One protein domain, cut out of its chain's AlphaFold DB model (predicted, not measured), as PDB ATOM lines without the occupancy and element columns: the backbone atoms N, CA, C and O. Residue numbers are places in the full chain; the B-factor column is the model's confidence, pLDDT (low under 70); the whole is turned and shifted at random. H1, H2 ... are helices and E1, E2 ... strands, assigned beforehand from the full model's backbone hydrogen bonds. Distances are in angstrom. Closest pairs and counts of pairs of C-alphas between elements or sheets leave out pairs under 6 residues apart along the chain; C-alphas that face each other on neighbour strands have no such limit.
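This is residues 11 to 132 of the 133 residues of an uncharacterized protein of Dyella sp. G9 (UniProt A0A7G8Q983). Picture one twisted wall of eight antiparallel strands, with a hairpin of two helices, H1 and H2, packed slantwise over one face and no named helix over the other. The helices cover the stretch from E4 through E8 and E7 to E6, while E1 and E2 at one end of the wall reach out past them. The printed part has 122 residues, with elements in the chain order E1 E2 E3 E4 H1 H2 E5 E6 E7 E8; the sheet's order is E1 E2 E3 E4 E8 E7 E6 E5. The class is mixed, helices and strands, and the whole is compact, with a radius of gyration of the C-alphas of 14.2 A and spans of 39 by 38 by 23 A.

Start in the sheet with E4, residues 43 to 49, and E8, residues 125 to 131, antiparallel neighbours with N 46 and O 128 2.8 A apart. On one side of this pair look for E3, residues 31 to 37, then E2, residues 21 to 26, then the edge strand E1, residues 11 to 15; N 33 and O 47, N 22 and O 34, and N 14 and O 23 are each 2.8 A apart. E1 to E4 form a meander, each strand the antiparallel neighbour of the one before. A second meander is E5, residues 92 to 94, E6, residues 97 to 103, E7, residues 109 to 115, and E8. Here N 113 and O 127 are 2.8 A apart, N 112 and O 100 2.8 A, and N 99 and O 92 2.8 A. The pairing of E6 is staggered: its residues 97 to 99 pair with the edge strand E5 and 99 to 103 with E7. Now look over the sheet for H1, residues 58 to 72, at a height over the sheet of 9.5 A, slantwise to the strands at 52 degrees to E4 on the local plane. Its closest C-alphas to E8 are those of Ala 65 and Met 128, 7.5 A apart. H2, residues 75 to 86, is on the same face at a height of 10.3 A, over E7 and E6; the two layers are these helices and the sheet. H1 and H2 touch as a helical hairpin, opposite ways at a shallow tilt of 5 degrees, closest at the C-alphas of Arg 70 and Tyr 78, 5.6 A. In both helices every O i to N i+4 pair is within hydrogen-bond range.

Find C-alpha 11 at (186.950, 236.529, 325.540), where E1 begins. Find C-alpha 58 at (211.625, 244.079, 322.071); from there H1 runs 20.9 A to C-alpha 72, and H2 is 16.1 A long. E6 measures 20.4 A, E7 20.3 A and E8 20.0 A, E8 ending at C-alpha 131, (210.934, 221.429, 325.276).

The two C-alphas farthest apart are those of Pro 17 and Asn 88, 40.0 A. The printed part has no cut and no long link. Mean pLDDT of the printed part is 87.1; look for values under 70 at residue 39, residues 52 to 54, residue 88 and residues 118 to 122.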
ATOM      1  N   GLN A  11     188.358 236.507 325.927       88.94
ATOM      2  CA  GLN A  11     186.950 236.529 325.540       88.94
ATOM      3  C   GLN A  11     186.415 235.115 325.292       88.94
ATOM      4  O   GLN A  11     185.323 234.769 325.740       88.94
ATOM      5  N   THR A  12     187.193 234.286 324.593       89.81
ATOM      6  CA  THR A  12     186.771 232.938 324.194       89.81
ATOM      7  C   THR A  12     187.929 231.961 324.311       89.81
ATOM      8  O   THR A  12     189.052 232.277 323.930       89.81
ATOM      9  N   VAL A  13     187.643 230.741 324.777       90.12
ATOM     10  CA  VAL A  13     188.580 229.608 324.746       90.12
ATOM     11  C   VAL A  13     187.924 228.439 324.029       90.12
ATOM     12  O   VAL A  13     186.899 227.925 324.484       90.12
ATOM     13  N   VAL A  14     188.539 228.004 322.933       91.50
ATOM     14  CA  VAL A  14     188.159 226.817 322.165       91.50
ATOM     15  C   VAL A  14     189.201 225.738 322.418       91.50
ATOM     16  O   VAL A  14     190.376 225.932 322.115       91.50
ATOM     17  N   LEU A  15     188.774 224.609 322.971       89.62
ATOM     18  CA  LEU A  15     189.611 223.426 323.137       89.62
ATOM     19  C   LEU A  15     189.284 222.430 322.031       89.62
ATOM     20  O   LEU A  15     188.122 222.305 321.638       89.62
ATOM     21  N   ASP A  16     190.293 221.728 321.533       88.44
ATOM     22  CA  ASP A  16     190.035 220.590 320.661       88.44
ATOM     23  C   ASP A  16     189.494 219.391 321.469       88.44
ATOM     24  O   ASP A  16     189.657 219.346 322.693       88.44
ATOM     25  N   PRO A  17     188.863 218.392 320.822       86.38
ATOM     26  CA  PRO A  17     188.277 217.253 321.533       86.38
ATOM     27  C   PRO A  17     189.286 216.450 322.361       86.38
ATOM     28  O   PRO A  17     188.908 215.831 323.351       86.38
ATOM     29  N   SER A  18     190.562 216.454 321.962       84.06
ATOM     30  CA  SER A  18     191.622 215.744 322.680       84.06
ATOM     31  C   SER A  18     192.168 216.513 323.891       84.06
ATOM     32  O   SER A  18     192.909 215.944 324.689       84.06
ATOM     33  N   GLY A  19     191.836 217.802 324.026       82.56
ATOM     34  CA  GLY A  19     192.397 218.690 325.045       82.56
ATOM     35  C   GLY A  19     193.894 218.971 324.870       82.56
ATOM     36  O   GLY A  19     194.521 219.517 325.776       82.56
ATOM     37  N   THR A  20     194.483 218.603 323.729       84.75
ATOM     38  CA  THR A  20     195.904 218.851 323.430       84.75
ATOM     39  C   THR A  20     196.127 220.207 322.777       84.75
ATOM     40  O   THR A  20     197.271 220.657 322.678       84.75
ATOM     41  N   ARG A  21     195.053 220.873 322.334       90.75
ATOM     42  CA  ARG A  21     195.101 222.177 321.676       90.75
ATOM     43  C   ARG A  21     194.072 223.129 322.265       90.75
ATOM     44  O   ARG A  21     192.934 222.757 322.539       90.75
ATOM     45  N   ALA A  22     194.469 224.388 322.377       92.50
ATOM     46  CA  ALA A  22     193.613 225.488 322.781       92.50
ATOM     47  C   ALA A  22     193.789 226.670 321.824       92.50
ATOM     48  O   ALA A  22     194.903 226.987 321.414       92.50
ATOM     49  N   THR A  23     192.696 227.343 321.484       94.31
ATOM     50  CA  THR A  23     192.707 228.672 320.870       94.31
ATOM     51  C   THR A  23     192.011 229.630 321.817       94.31
ATOM     52  O   THR A  23     190.854 229.418 322.171       94.31
ATOM     53  N   LEU A  24     192.721 230.670 322.230       93.19
ATOM     54  CA  LEU A  24     192.205 231.753 323.040       93.19
ATOM     55  C   LEU A  24     192.063 232.980 322.145       93.19
ATOM     56  O   LEU A  24     192.980 233.311 321.393       93.19
ATOM     57  N   MET A  25     190.915 233.633 322.231       92.75
ATOM     58  CA  MET A  25     190.656 234.921 321.597       92.75
ATOM     59  C   MET A  25     190.542 235.961 322.698       92.75
ATOM     60  O   MET A  25     189.771 235.766 323.642       92.75
ATOM     61  N   TYR A  26     191.304 237.038 322.581       90.12
ATOM     62  CA  TYR A  26     191.292 238.143 323.526       90.12
ATOM     63  C   TYR A  26     190.377 239.264 323.030       90.12
ATOM     64  O   TYR A  26     190.179 239.442 321.830       90.12
ATOM     65  N   ALA A  27     189.836 240.048 323.962       88.06
ATOM     66  CA  ALA A  27     188.924 241.151 323.652       88.06
ATOM     67  C   ALA A  27     189.580 242.274 322.822       88.06
ATOM     68  O   ALA A  27     188.884 243.024 322.144       88.06
ATOM     69  N   ASN A  28     190.911 242.384 322.858       86.50
ATOM     70  CA  ASN A  28     191.681 243.314 322.028       86.50
ATOM     71  C   ASN A  28     191.911 242.802 320.591       86.50
ATOM     72  O   ASN A  28     192.544 243.496 319.803       86.50
ATOM     73  N   GLY A  29     191.409 241.611 320.246       87.75
ATOM     74  CA  GLY A  29     191.586 240.983 318.937       87.75
ATOM     75  C   GLY A  29     192.797 240.054 318.838       87.75
ATOM     76  O   GLY A  29     192.936 239.372 317.821       87.75
ATOM     77  N   ASP A  30     193.638 239.970 319.874       90.00
ATOM     78  CA  ASP A  30     194.761 239.037 319.885       90.00
ATOM     79  C   ASP A  30     194.261 237.589 319.892       90.00
ATOM     80  O   ASP A  30     193.208 237.247 320.446       90.00
ATOM     81  N   VAL A  31     195.056 236.702 319.304       92.69
ATOM     82  CA  VAL A  31     194.756 235.271 319.255       92.69
ATOM     83  C   VAL A  31     195.960 234.498 319.754       92.69
ATOM     84  O   VAL A  31     197.047 234.621 319.200       92.69
ATOM     85  N   LEU A  32     195.771 233.647 320.758       94.25
ATOM     86  CA  LEU A  32     196.791 232.711 321.223       94.25
ATOM     87  C   LEU A  32     196.373 231.287 320.878       94.25
ATOM     88  O   LEU A  32     195.327 230.816 321.312       94.25
ATOM     89  N   ARG A  33     197.210 230.566 320.137       94.94
ATOM     90  CA  ARG A  33     197.056 229.124 319.936       94.94
ATOM     91  C   ARG A  33     198.114 228.380 320.717       94.94
ATOM     92  O   ARG A  33     199.297 228.674 320.584       94.94
ATOM     93  N   VAL A  34     197.679 227.396 321.483       94.00
ATOM     94  CA  VAL A  34     198.532 226.531 322.292       94.00
ATOM     95  C   VAL A  34     198.322 225.099 321.835       94.00
ATOM     96  O   VAL A  34     197.186 224.682 321.614       94.00
ATOM     97  N   ALA A  35     199.401 224.346 321.675       92.81
ATOM     98  CA  ALA A  35     199.343 222.941 321.317       92.81
ATOM     99  C   ALA A  35     200.482 222.170 321.976       92.81
ATOM    100  O   ALA A  35     201.642 222.572 321.884       92.81
ATOM    101  N   THR A  36     200.159 221.026 322.562       88.75
ATOM    102  CA  THR A  36     201.160 220.024 322.926       88.75
ATOM    103  C   THR A  36     201.395 219.122 321.718       88.75
ATOM    104  O   THR A  36     200.458 218.624 321.096       88.75
ATOM    105  N   THR A  37     202.656 218.951 321.343       82.31
ATOM    106  CA  THR A  37     203.101 218.217 320.152       82.31
ATOM    107  C   THR A  37     204.291 217.322 320.497       82.31
ATOM    108  O   THR A  37     204.893 217.483 321.552       82.31
ATOM    109  N   GLY A  38     204.651 216.398 319.604       71.88
ATOM    110  CA  GLY A  38     205.814 215.522 319.771       71.88
ATOM    111  C   GLY A  38     205.478 214.209 320.480       71.88
ATOM    112  O   GLY A  38     205.076 214.195 321.637       71.88
ATOM    113  N   CYS A  39     205.654 213.092 319.767       68.56
ATOM    114  CA  CYS A  39     205.351 211.755 320.290       68.56
ATOM    115  C   CYS A  39     206.484 211.172 321.151       68.56
ATOM    116  O   CYS A  39     206.224 210.357 322.025       68.56
ATOM    117  N   VAL A  40     207.734 211.569 320.884       70.31
ATOM    118  CA  VAL A  40     208.939 211.066 321.580       70.31
ATOM    119  C   VAL A  40     209.457 212.085 322.592       70.31
ATOM    120  O   VAL A  40     209.850 211.732 323.697       70.31
ATOM    121  N   THR A  41     209.425 213.364 322.224       71.62
ATOM    122  CA  THR A  41     209.813 214.472 323.094       71.62
ATOM    123  C   THR A  41     208.651 215.454 323.128       71.62
ATOM    124  O   THR A  41     208.450 216.167 322.139       71.62
ATOM    125  N   PRO A  42     207.855 215.464 324.210       80.19
ATOM    126  CA  PRO A  42     206.760 216.405 324.351       80.19
ATOM    127  C   PRO A  42     207.278 217.840 324.256       80.19
ATOM    128  O   PRO A  42     208.239 218.229 324.924       80.19
ATOM    129  N   ALA A  43     206.633 218.624 323.404       89.81
ATOM    130  CA  ALA A  43     206.897 220.037 323.225       89.81
ATOM    131  C   ALA A  43     205.583 220.808 323.289       89.81
ATOM    132  O   ALA A  43     204.608 220.452 322.624       89.81
ATOM    133  N   LEU A  44     205.568 221.892 324.056       92.88
ATOM    134  CA  LEU A  44     204.444 222.817 324.094       92.88
ATOM    135  C   LEU A  44     204.754 223.990 323.168       92.88
ATOM    136  O   LEU A  44     205.773 224.657 323.317       92.88
ATOM    137  N   SER A  45     203.883 224.231 322.199       94.94
ATOM    138  CA  SER A  45     203.962 225.366 321.284       94.94
ATOM    139  C   SER A  45     202.868 226.362 321.628       94.94
ATOM    140  O   SER A  45     201.707 225.979 321.761       94.94
ATOM    141  N   ALA A  46     203.230 227.630 321.762       95.44
ATOM    142  CA  ALA A  46     202.317 228.732 322.010       95.44
ATOM    143  C   ALA A  46     202.596 229.846 320.999       95.44
ATOM    144  O   ALA A  46     203.691 230.405 320.969       95.44
ATOM    145  N   ARG A  47     201.616 230.169 320.154       95.12
ATOM    146  CA  ARG A  47     201.726 231.223 319.144       95.12
ATOM    147  C   ARG A  47     200.672 232.293 319.363       95.12
ATOM    148  O   ARG A  47     199.482 232.002 319.290       95.12
ATOM    149  N   LEU A  48     201.133 233.507 319.621       93.94
ATOM    150  CA  LEU A  48     200.337 234.713 319.781       93.94
ATOM    151  C   LEU A  48     200.373 235.516 318.478       93.94
ATOM    152  O   LEU A  48     201.455 235.830 317.986       93.94
ATOM    153  N   TRP A  49     199.213 235.866 317.941       92.31
ATOM    154  CA  TRP A  49     199.043 236.895 316.918       92.31
ATOM    155  C   TRP A  49     198.472 238.130 317.591       92.31
ATOM    156  O   TRP A  49     197.543 237.994 318.391       92.31
ATOM    157  N   ILE A  50     199.031 239.296 317.277       87.81
ATOM    158  CA  ILE A  50     198.554 240.557 317.839       87.81
ATOM    159  C   ILE A  50     197.743 241.336 316.813       87.81
ATOM    160  O   ILE A  50     198.127 241.440 315.646       87.81
ATOM    161  N   ALA A  51     196.625 241.894 317.259       81.44
ATOM    162  CA  ALA A  51     195.823 242.798 316.453       81.44
ATOM    163  C   ALA A  51     196.310 244.243 316.663       81.44
ATOM    164  O   ALA A  51     196.160 244.811 317.739       81.44
ATOM    165  N   GLY A  52     196.880 244.852 315.618       68.19
ATOM    166  CA  GLY A  52     197.000 246.314 315.518       68.19
ATOM    167  C   GLY A  52     198.096 247.011 316.337       68.19
ATOM    168  O   GLY A  52     197.893 248.158 316.722       68.19
ATOM    169  N   ASP A  53     199.258 246.393 316.571       62.66
ATOM    170  CA  ASP A  53     200.381 247.050 317.272       62.66
ATOM    171  C   ASP A  53     201.760 246.609 316.735       62.66
ATOM    172  O   ASP A  53     202.606 246.045 317.440       62.66
ATOM    173  N   ASP A  54     201.989 246.869 315.444       64.50
ATOM    174  CA  ASP A  54     203.204 246.473 314.709       64.50
ATOM    175  C   ASP A  54     204.481 247.218 315.162       64.50
ATOM    176  O   ASP A  54     205.596 246.850 314.783       64.50
ATOM    177  N   ALA A  55     204.347 248.238 316.020       74.19
ATOM    178  CA  ALA A  55     205.452 249.055 316.534       74.19
ATOM    179  C   ALA A  55     206.010 248.580 317.893       74.19
ATOM    180  O   ALA A  55     206.878 249.235 318.472       74.19
ATOM    181  N   SER A  56     205.547 247.437 318.400       85.19
ATOM    182  CA  SER A  56     205.965 246.889 319.694       85.19
ATOM    183  C   SER A  56     207.491 246.758 319.827       85.19
ATOM    184  O   SER A  56     208.146 246.129 318.999       85.19
ATOM    185  N   SER A  57     208.074 247.315 320.886       88.56
ATOM    186  CA  SER A  57     209.499 247.174 321.230       88.56
ATOM    187  C   SER A  57     209.867 245.738 321.633       88.56
ATOM    188  O   SER A  57     209.007 244.946 322.019       88.56
ATOM    189  N   ASP A  58     211.161 245.397 321.605       88.69
ATOM    190  CA  ASP A  58     211.625 244.079 322.071       88.69
ATOM    191  C   ASP A  58     211.270 243.832 323.540       88.69
ATOM    192  O   ASP A  58     210.847 242.736 323.894       88.69
ATOM    193  N   ALA A  59     211.369 244.858 324.390       89.38
ATOM    194  CA  ALA A  59     210.996 244.754 325.796       89.38
ATOM    195  C   ALA A  59     209.514 244.374 325.963       89.38
ATOM    196  O   ALA A  59     209.196 243.467 326.730       89.38
ATOM    197  N   GLN A  60     208.615 244.997 325.195       89.88
ATOM    198  CA  GLN A  60     207.190 244.644 325.202       89.88
ATOM    199  C   GLN A  60     206.954 243.215 324.704       89.88
ATOM    200  O   GLN A  60     206.135 242.496 325.273       89.88
ATOM    201  N   TRP A  61     207.689 242.765 323.686       91.25
ATOM    202  CA  TRP A  61     207.616 241.375 323.234       91.25
ATOM    203  C   TRP A  61     208.111 240.381 324.283       91.25
ATOM    204  O   TRP A  61     207.486 239.340 324.473       91.25
ATOM    205  N   LEU A  62     209.184 240.699 325.007       92.62
ATOM    206  CA  LEU A  62     209.676 239.869 326.106       92.62
ATOM    207  C   LEU A  62     208.696 239.844 327.290       92.62
ATOM    208  O   LEU A  62     208.562 238.816 327.952       92.62
ATOM    209  N   GLU A  63     207.992 240.940 327.587       91.69
ATOM    210  CA  GLU A  63     206.900 240.939 328.578       91.69
ATOM    211  C   GLU A  63     205.723 240.071 328.118       91.69
ATOM    212  O   GLU A  63     205.242 239.228 328.878       91.69
ATOM    213  N   ARG A  64     205.311 240.182 326.849       91.75
ATOM    214  CA  ARG A  64     204.280 239.304 326.271       91.75
ATOM    215  C   ARG A  64     204.705 237.833 326.307       91.75
ATOM    216  O   ARG A  64     203.888 236.980 326.639       91.75
ATOM    217  N   ALA A  65     205.975 237.526 326.037       94.56
ATOM    218  CA  ALA A  65     206.520 236.173 326.146       94.56
ATOM    219  C   ALA A  65     206.387 235.619 327.573       94.56
ATOM    220  O   ALA A  65     205.955 234.481 327.755       94.56
ATOM    221  N   ARG A  66     206.677 236.433 328.599       94.25
ATOM    222  CA  ARG A  66     206.463 236.044 330.004       94.25
ATOM    223  C   ARG A  66     204.989 235.820 330.326       94.25
ATOM    224  O   ARG A  66     204.676 234.853 331.015       94.25
ATOM    225  N   ALA A  67     204.092 236.668 329.826       91.88
ATOM    226  CA  ALA A  67     202.653 236.497 330.021       91.88
ATOM    227  C   ALA A  67     202.142 235.192 329.387       91.88
ATOM    228  O   ALA A  67     201.429 234.429 330.036       91.88
ATOM    229  N   VAL A  68     202.576 234.883 328.159       93.88
ATOM    230  CA  VAL A  68     202.258 233.609 327.498       93.88
ATOM    231  C   VAL A  68     202.839 232.430 328.277       93.88
ATOM    232  O   VAL A  68     202.120 231.471 328.532       93.88
ATOM    233  N   ALA A  69     204.101 232.498 328.709       94.00
ATOM    234  CA  ALA A  69     204.724 231.439 329.502       94.00
ATOM    235  C   ALA A  69     203.967 231.181 330.816       94.00
ATOM    236  O   ALA A  69     203.685 230.028 331.134       94.00
ATOM    237  N   ARG A  70     203.574 232.239 331.538       92.75
ATOM    238  CA  ARG A  70     202.778 232.144 332.774       92.75
ATOM    239  C   ARG A  70     201.453 231.426 332.550       92.75
ATOM    240  O   ARG A  70     200.995 230.693 333.417       92.75
ATOM    241  N   LEU A  71     200.843 231.670 331.397       90.25
ATOM    242  CA  LEU A  71     199.543 231.130 331.041       90.25
ATOM    243  C   LEU A  71     199.594 229.642 330.676       90.25
ATOM    244  O   LEU A  71     198.650 228.905 330.950       90.25
ATOM    245  N   VAL A  72     200.662 229.205 330.006       90.44
ATOM    246  CA  VAL A  72     200.715 227.868 329.388       90.44
ATOM    247  C   VAL A  72     201.583 226.865 330.141       90.44
ATOM    248  O   VAL A  72     201.473 225.668 329.882       90.44
ATOM    249  N   LEU A  73     202.441 227.327 331.051       90.38
ATOM    250  CA  LEU A  73     203.351 226.480 331.814       90.38
ATOM    251  C   LEU A  73     202.884 226.298 333.259       90.38
ATOM    252  O   LEU A  73     202.176 227.124 333.830       90.38
ATOM    253  N   ALA A  74     203.338 225.207 333.873       89.31
ATOM    254  CA  ALA A  74     203.262 225.049 335.319       89.31
ATOM    255  C   ALA A  74     204.186 226.067 336.033       89.31
ATOM    256  O   ALA A  74     205.130 226.564 335.411       89.31
ATOM    257  N   PRO A  75     203.972 226.351 337.335       90.31
ATOM    258  CA  PRO A  75     204.710 227.396 338.052       90.31
ATOM    259  C   PRO A  75     206.240 227.268 337.989       90.31
ATOM    260  O   PRO A  75     206.908 228.211 337.587       90.31
ATOM    261  N   ALA A  76     206.803 226.095 338.296       90.19
ATOM    262  CA  ALA A  76     208.260 225.924 338.315       90.19
ATOM    263  C   ALA A  76     208.919 226.085 336.922       90.19
ATOM    264  O   ALA A  76     209.900 226.825 336.810       90.19
ATOM    265  N   PRO A  77     208.393 225.479 335.835       91.19
ATOM    266  CA  PRO A  77     208.868 225.776 334.482       91.19
ATOM    267  C   PRO A  77     208.699 227.241 334.065       91.19
ATOM    268  O   PRO A  77     209.579 227.791 333.396       91.19
ATOM    269  N   TYR A  78     207.599 227.890 334.464       93.25
ATOM    270  CA  TYR A  78     207.401 229.320 334.237       93.25
ATOM    271  C   TYR A  78     208.498 230.152 334.905       93.25
ATOM    272  O   TYR A  78     209.082 230.998 334.233       93.25
ATOM    273  N   ASP A  79     208.818 229.898 336.174       92.75
ATOM    274  CA  ASP A  79     209.833 230.660 336.907       92.75
ATOM    275  C   ASP A  79     211.204 230.574 336.217       92.75
ATOM    276  O   ASP A  79     211.872 231.593 336.031       92.75
ATOM    277  N   ALA A  80     211.588 229.384 335.741       92.19
ATOM    278  CA  ALA A  80     212.832 229.182 334.996       92.19
ATOM    279  C   ALA A  80     212.857 229.953 333.662       92.19
ATOM    280  O   ALA A  80     213.850 230.612 333.334       92.19
ATOM    281  N   VAL A  81     211.763 229.906 332.895       93.31
ATOM    282  CA  VAL A  81     211.628 230.658 331.636       93.31
ATOM    283  C   VAL A  81     211.611 232.166 331.897       93.31
ATOM    284  O   VAL A  81     212.277 232.918 331.189       93.31
ATOM    285  N   SER A  82     210.878 232.616 332.912       93.56
ATOM    286  CA  SER A  82     210.732 234.025 333.278       93.56
ATOM    287  C   SER A  82     212.070 234.624 333.709       93.56
ATOM    288  O   SER A  82     212.482 235.651 333.166       93.56
ATOM    289  N   ALA A  83     212.798 233.933 334.592       92.31
ATOM    290  CA  ALA A  83     214.141 234.326 335.011       92.31
ATOM    291  C   ALA A  83     215.109 234.376 333.823       92.31
ATOM    292  O   ALA A  83     215.892 235.318 333.699       92.31
ATOM    293  N   SER A  84     215.017 233.403 332.906       92.75
ATOM    294  CA  SER A  84     215.786 233.448 331.667       92.75
ATOM    295  C   SER A  84     215.453 234.714 330.882       92.75
ATOM    296  O   SER A  84     216.360 235.499 330.615       92.75
ATOM    297  N   LEU A  85     214.181 234.957 330.541       91.62
ATOM    298  CA  LEU A  85     213.720 236.111 329.747       91.62
ATOM    299  C   LEU A  85     214.102 237.469 330.351       91.62
ATOM    300  O   LEU A  85     214.338 238.408 329.594       91.62
ATOM    301  N   GLN A  86     214.185 237.569 331.677       88.94
ATOM    302  CA  GLN A  86     214.667 238.758 332.388       88.94
ATOM    303  C   GLN A  86     216.186 238.925 332.329       88.94
ATOM    304  O   GLN A  86     216.686 240.047 332.384       88.94
ATOM    305  N   GLY A  87     216.929 237.827 332.214       76.94
ATOM    306  CA  GLY A  87     218.361 237.872 331.973       76.94
ATOM    307  C   GLY A  87     218.664 238.527 330.626       76.94
ATOM    308  O   GLY A  87     218.004 238.244 329.622       76.94
ATOM    309  N   ASN A  88     219.719 239.348 330.582       69.50
ATOM    310  CA  ASN A  88     220.258 240.006 329.378       69.50
ATOM    311  C   ASN A  88     220.871 239.011 328.363       69.50
ATOM    312  O   ASN A  88     221.876 239.299 327.717       69.50
ATOM    313  N   GLY A  89     220.316 237.802 328.251       74.69
ATOM    314  CA  GLY A  89     220.736 236.808 327.280       74.69
ATOM    315  C   GLY A  89     220.535 237.337 325.866       74.69
ATOM    316  O   GLY A  89     219.494 237.928 325.568       74.69
ATOM    317  N   ALA A  90     221.522 237.096 325.004       79.69
ATOM    318  CA  ALA A  90     221.523 237.590 323.637       79.69
ATOM    319  C   ALA A  90     220.222 237.235 322.897       79.69
ATOM    320  O   ALA A  90     219.708 236.117 322.997       79.69
ATOM    321  N   VAL A  91     219.715 238.208 322.147       86.31
ATOM    322  CA  VAL A  91     218.654 238.030 321.156       86.31
ATOM    323  C   VAL A  91     219.256 238.279 319.780       86.31
ATOM    324  O   VAL A  91     220.173 239.085 319.631       86.31
ATOM    325  N   THR A  92     218.775 237.561 318.778       87.94
ATOM    326  CA  THR A  92     219.152 237.781 317.381       87.94
ATOM    327  C   THR A  92     217.995 238.444 316.662       87.94
ATOM    328  O   THR A  92     216.849 238.036 316.849       87.94
ATOM    329  N   HIS A  93     218.282 239.427 315.812       85.50
ATOM    330  CA  HIS A  93     217.264 240.058 314.981       85.50
ATOM    331  C   HIS A  93     217.278 239.474 313.573       85.50
ATOM    332  O   HIS A  93     218.318 239.452 312.918       85.50
ATOM    333  N   VAL A  94     216.124 238.996 313.112       77.81
ATOM    334  CA  VAL A  94     215.937 238.429 311.768       77.81
ATOM    335  C   VAL A  94     214.668 239.029 311.182       77.81
ATOM    336  O   VAL A  94     213.619 238.972 311.817       77.81
ATOM    337  N   ASP A  95     214.767 239.638 309.997       72.88
ATOM    338  CA  ASP A  95     213.647 240.293 309.300       72.88
ATOM    339  C   ASP A  95     212.862 241.290 310.187       72.88
ATOM    340  O   ASP A  95     211.632 241.347 310.173       72.88
ATOM    341  N   GLY A  96     213.578 242.053 311.025       73.25
ATOM    342  CA  GLY A  96     212.999 243.010 311.983       73.25
ATOM    343  C   GLY A  96     212.334 242.370 313.210       73.25
ATOM    344  O   GLY A  96     211.890 243.078 314.111       73.25
ATOM    345  N   GLY A  97     212.268 241.043 313.266       82.38
ATOM    346  CA  GLY A  97     211.812 240.254 314.402       82.38
ATOM    347  C   GLY A  97     212.922 239.928 315.397       82.38
ATOM    348  O   GLY A  97     214.098 240.076 315.079       82.38
ATOM    349  N   LEU A  98     212.550 239.464 316.595       90.75
ATOM    350  CA  LEU A  98     213.487 239.023 317.632       90.75
ATOM    351  C   LEU A  98     213.447 237.501 317.778       90.75
ATOM    352  O   LEU A  98     212.377 236.892 317.754       90.75
ATOM    353  N   LYS A  99     214.607 236.887 317.977       93.00
ATOM    354  CA  LYS A  99     214.748 235.452 318.194       93.00
ATOM    355  C   LYS A  99     215.625 235.174 319.408       93.00
ATOM    356  O   LYS A  99     216.684 235.779 319.564       93.00
ATOM    357  N   ALA A 100     215.206 234.233 320.244       92.00
ATOM    358  CA  ALA A 100     215.999 233.713 321.350       92.00
ATOM    359  C   ALA A 100     215.826 232.196 321.445       92.00
ATOM    360  O   ALA A 100     214.705 231.711 321.549       92.00
ATOM    361  N   ASP A 101     216.930 231.458 321.449       92.88
ATOM    362  CA  ASP A 101     216.958 230.018 321.705       92.88
ATOM    363  C   ASP A 101     217.765 229.800 322.985       92.88
ATOM    364  O   ASP A 101     218.941 230.167 323.043       92.88
ATOM    365  N   ARG A 102     217.139 229.269 324.040       93.00
ATOM    366  CA  ARG A 102     217.771 229.176 325.361       93.00
ATOM    367  C   ARG A 102     217.617 227.793 325.969       93.00
ATOM    368  O   ARG A 102     216.512 227.262 326.080       93.00
ATOM    369  N   ALA A 103     218.749 227.235 326.384       91.62
ATOM    370  CA  ALA A 103     218.797 226.032 327.193       91.62
ATOM    371  C   ALA A 103     218.495 226.371 328.658       91.62
ATOM    372  O   ALA A 103     218.902 227.416 329.171       91.62
ATOM    373  N   LEU A 104     217.789 225.465 329.316       89.75
ATOM    374  CA  LEU A 104     217.475 225.470 330.737       89.75
ATOM    375  C   LEU A 104     218.035 224.174 331.367       89.75
ATOM    376  O   LEU A 104     218.474 223.274 330.641       89.75
ATOM    377  N   PRO A 105     218.082 224.057 332.706       85.75
ATOM    378  CA  PRO A 105     218.596 222.858 333.372       85.75
ATOM    379  C   PRO A 105     217.906 221.558 332.924       85.75
ATOM    380  O   PRO A 105     216.769 221.569 332.467       85.75
ATOM    381  N   ASN A 106     218.582 220.418 333.094       84.50
ATOM    382  CA  ASN A 106     218.037 219.076 332.821       84.50
ATOM    383  C   ASN A 106     217.600 218.827 331.363       84.50
ATOM    384  O   ASN A 106     216.730 218.001 331.103       84.50
ATOM    385  N   GLY A 107     218.200 219.529 330.397       83.19
ATOM    386  CA  GLY A 107     217.855 219.378 328.979       83.19
ATOM    387  C   GLY A 107     216.536 220.049 328.586       83.19
ATOM    388  O   GLY A 107     216.057 219.842 327.467       83.19
ATOM    389  N   ALA A 108     215.967 220.853 329.487       90.00
ATOM    390  CA  ALA A 108     214.889 221.773 329.187       90.00
ATOM    391  C   ALA A 108     215.358 222.909 328.278       90.00
ATOM    392  O   ALA A 108     216.542 223.240 328.194       90.00
ATOM    393  N   GLY A 109     214.415 223.562 327.614       92.94
ATOM    394  CA  GLY A 109     214.717 224.776 326.877       92.94
ATOM    395  C   GLY A 109     213.502 225.376 326.209       92.94
ATOM    396  O   GLY A 109     212.418 224.788 326.183       92.94
ATOM    397  N   TYR A 110     213.703 226.554 325.639       94.56
ATOM    398  CA  TYR A 110     212.689 227.194 324.827       94.56
ATOM    399  C   TYR A 110     213.288 227.931 323.637       94.56
ATOM    400  O   TYR A 110     214.423 228.407 323.680       94.56
ATOM    401  N   SER A 111     212.488 228.046 322.585       94.69
ATOM    402  CA  SER A 111     212.692 229.020 321.524       94.69
ATOM    403  C   SER A 111     211.606 230.086 321.590       94.69
ATOM    404  O   SER A 111     210.451 229.792 321.893       94.69
ATOM    405  N   LEU A 112     211.983 231.324 321.309       95.38
ATOM    406  CA  LEU A 112     211.120 232.483 321.137       95.38
ATOM    407  C   LEU A 112     211.431 233.076 319.766       95.38
ATOM    408  O   LEU A 112     212.593 233.338 319.460       95.38
ATOM    409  N   ASN A 113     210.406 233.301 318.954       94.38
ATOM    410  CA  ASN A 113     210.532 233.945 317.655       94.38
ATOM    411  C   ASN A 113     209.396 234.944 317.447       94.38
ATOM    412  O   ASN A 113     208.227 234.561 317.455       94.38
ATOM    413  N   VAL A 114     209.742 236.203 317.226       92.56
ATOM    414  CA  VAL A 114     208.816 237.280 316.888       92.56
ATOM    415  C   VAL A 114     208.951 237.588 315.408       92.56
ATOM    416  O   VAL A 114     210.055 237.743 314.904       92.56
ATOM    417  N   VAL A 115     207.825 237.713 314.722       89.19
ATOM    418  CA  VAL A 115     207.716 238.149 313.331       89.19
ATOM    419  C   VAL A 115     206.906 239.434 313.334       89.19
ATOM    420  O   VAL A 115     205.740 239.404 313.713       89.19
ATOM    421  N   ARG A 116     207.513 240.553 312.934       84.69
ATOM    422  CA  ARG A 116     206.844 241.869 312.905       84.69
ATOM    423  C   ARG A 116     206.263 242.230 311.539       84.69
ATOM    424  O   ARG A 116     205.327 243.005 311.451       84.69
ATOM    425  N   VAL A 117     206.815 241.655 310.470       74.69
ATOM    426  CA  VAL A 117     206.353 241.877 309.093       74.69
ATOM    427  C   VAL A 117     205.933 240.531 308.500       74.69
ATOM    428  O   VAL A 117     206.737 239.849 307.857       74.69
ATOM    429  N   PRO A 118     204.707 240.066 308.779       66.69
ATOM    430  CA  PRO A 118     204.216 238.799 308.250       66.69
ATOM    431  C   PRO A 118     204.055 238.866 306.723       66.69
ATOM    432  O   PRO A 118     203.485 239.812 306.183       66.69
ATOM    433  N   ARG A 119     204.496 237.828 306.003       66.75
ATOM    434  CA  ARG A 119     204.280 237.728 304.543       66.75
ATOM    435  C   ARG A 119     202.831 237.409 304.165       66.75
ATOM    436  O   ARG A 119     202.454 237.577 303.013       66.75
ATOM    437  N   ASP A 120     202.050 236.911 305.118       68.06
ATOM    438  CA  ASP A 120     200.685 236.409 304.937       68.06
ATOM    439  C   ASP A 120     199.601 237.416 305.366       68.06
ATOM    440  O   ASP A 120     198.414 237.109 305.280       68.06
ATOM    441  N   GLY A 121     199.992 238.617 305.813       67.31
ATOM    442  CA  GLY A 121     199.060 239.662 306.242       67.31
ATOM    443  C   GLY A 121     198.350 239.383 307.573       67.31
ATOM    444  O   GLY A 121     197.431 240.116 307.924       67.31
ATOM    445  N   LEU A 122     198.767 238.364 308.337       68.50
ATOM    446  CA  LEU A 122     198.121 237.964 309.600       68.50
ATOM    447  C   LEU A 122     198.549 238.791 310.831       68.50
ATOM    448  O   LEU A 122     198.329 238.362 311.962       68.50
ATOM    449  N   GLY A 123     199.157 239.959 310.621       78.56
ATOM    450  CA  GLY A 123     199.712 240.804 311.682       78.56
ATOM    451  C   GLY A 123     200.984 240.247 312.334       78.56
ATOM    452  O   GLY A 123     201.434 239.122 312.074       78.56
ATOM    453  N   SER A 124     201.605 241.067 313.178       89.31
ATOM    454  CA  SER A 124     202.766 240.647 313.958       89.31
ATOM    455  C   SER A 124     202.440 239.418 314.823       89.31
ATOM    456  O   SER A 124     201.339 239.270 315.356       89.31
ATOM    457  N   SER A 125     203.399 238.508 314.990       91.62
ATOM    458  CA  SER A 125     203.202 237.302 315.799       91.62
ATOM    459  C   SER A 125     204.431 236.924 316.609       91.62
ATOM    460  O   SER A 125     205.561 237.222 316.240       91.62
ATOM    461  N   MET A 126     204.204 236.217 317.707       93.81
ATOM    462  CA  MET A 126     205.222 235.647 318.576       93.81
ATOM    463  C   MET A 126     204.961 234.158 318.732       93.81
ATOM    464  O   MET A 126     203.848 233.747 319.038       93.81
ATOM    465  N   SER A 127     205.986 233.341 318.535       95.00
ATOM    466  CA  SER A 127     205.940 231.896 318.742       95.00
ATOM    467  C   SER A 127     206.917 231.512 319.836       95.00
ATOM    468  O   SER A 127     208.085 231.893 319.779       95.00
ATOM    469  N   MET A 128     206.444 230.739 320.805       96.56
ATOM    470  CA  MET A 128     207.254 230.108 321.831       96.56
ATOM    471  C   MET A 128     207.127 228.596 321.718       96.56
ATOM    472  O   MET A 128     206.014 228.077 321.645       96.56
ATOM    473  N   VAL A 129     208.253 227.887 321.703       95.31
ATOM    474  CA  VAL A 129     208.272 226.420 321.747       95.31
ATOM    475  C   VAL A 129     209.094 225.986 322.938       95.31
ATOM    476  O   VAL A 129     210.288 226.253 323.001       95.31
ATOM    477  N   PHE A 130     208.452 225.287 323.858       93.88
ATOM    478  CA  PHE A 130     209.043 224.758 325.073       93.88
ATOM    479  C   PHE A 130     209.326 223.272 324.907       93.88
ATOM    480  O   PHE A 130     208.504 222.541 324.353       93.88
ATOM    481  N   ARG A 131     210.485 222.821 325.380       91.62
ATOM    482  CA  ARG A 131     210.934 221.429 325.276       91.62
ATOM    483  C   ARG A 131     211.362 220.936 326.650       91.62
ATOM    484  O   ARG A 131     212.098 221.646 327.331       91.62
ATOM    485  N   ASN A 132     210.948 219.718 326.999       83.62
ATOM    486  CA  ASN A 132     211.312 219.043 328.252       83.62
ATOM    487  C   ASN A 132     211.036 219.890 329.517       83.62
ATOM    488  O   ASN A 132     211.878 219.932 330.411       83.62
TER     489      ASN A 132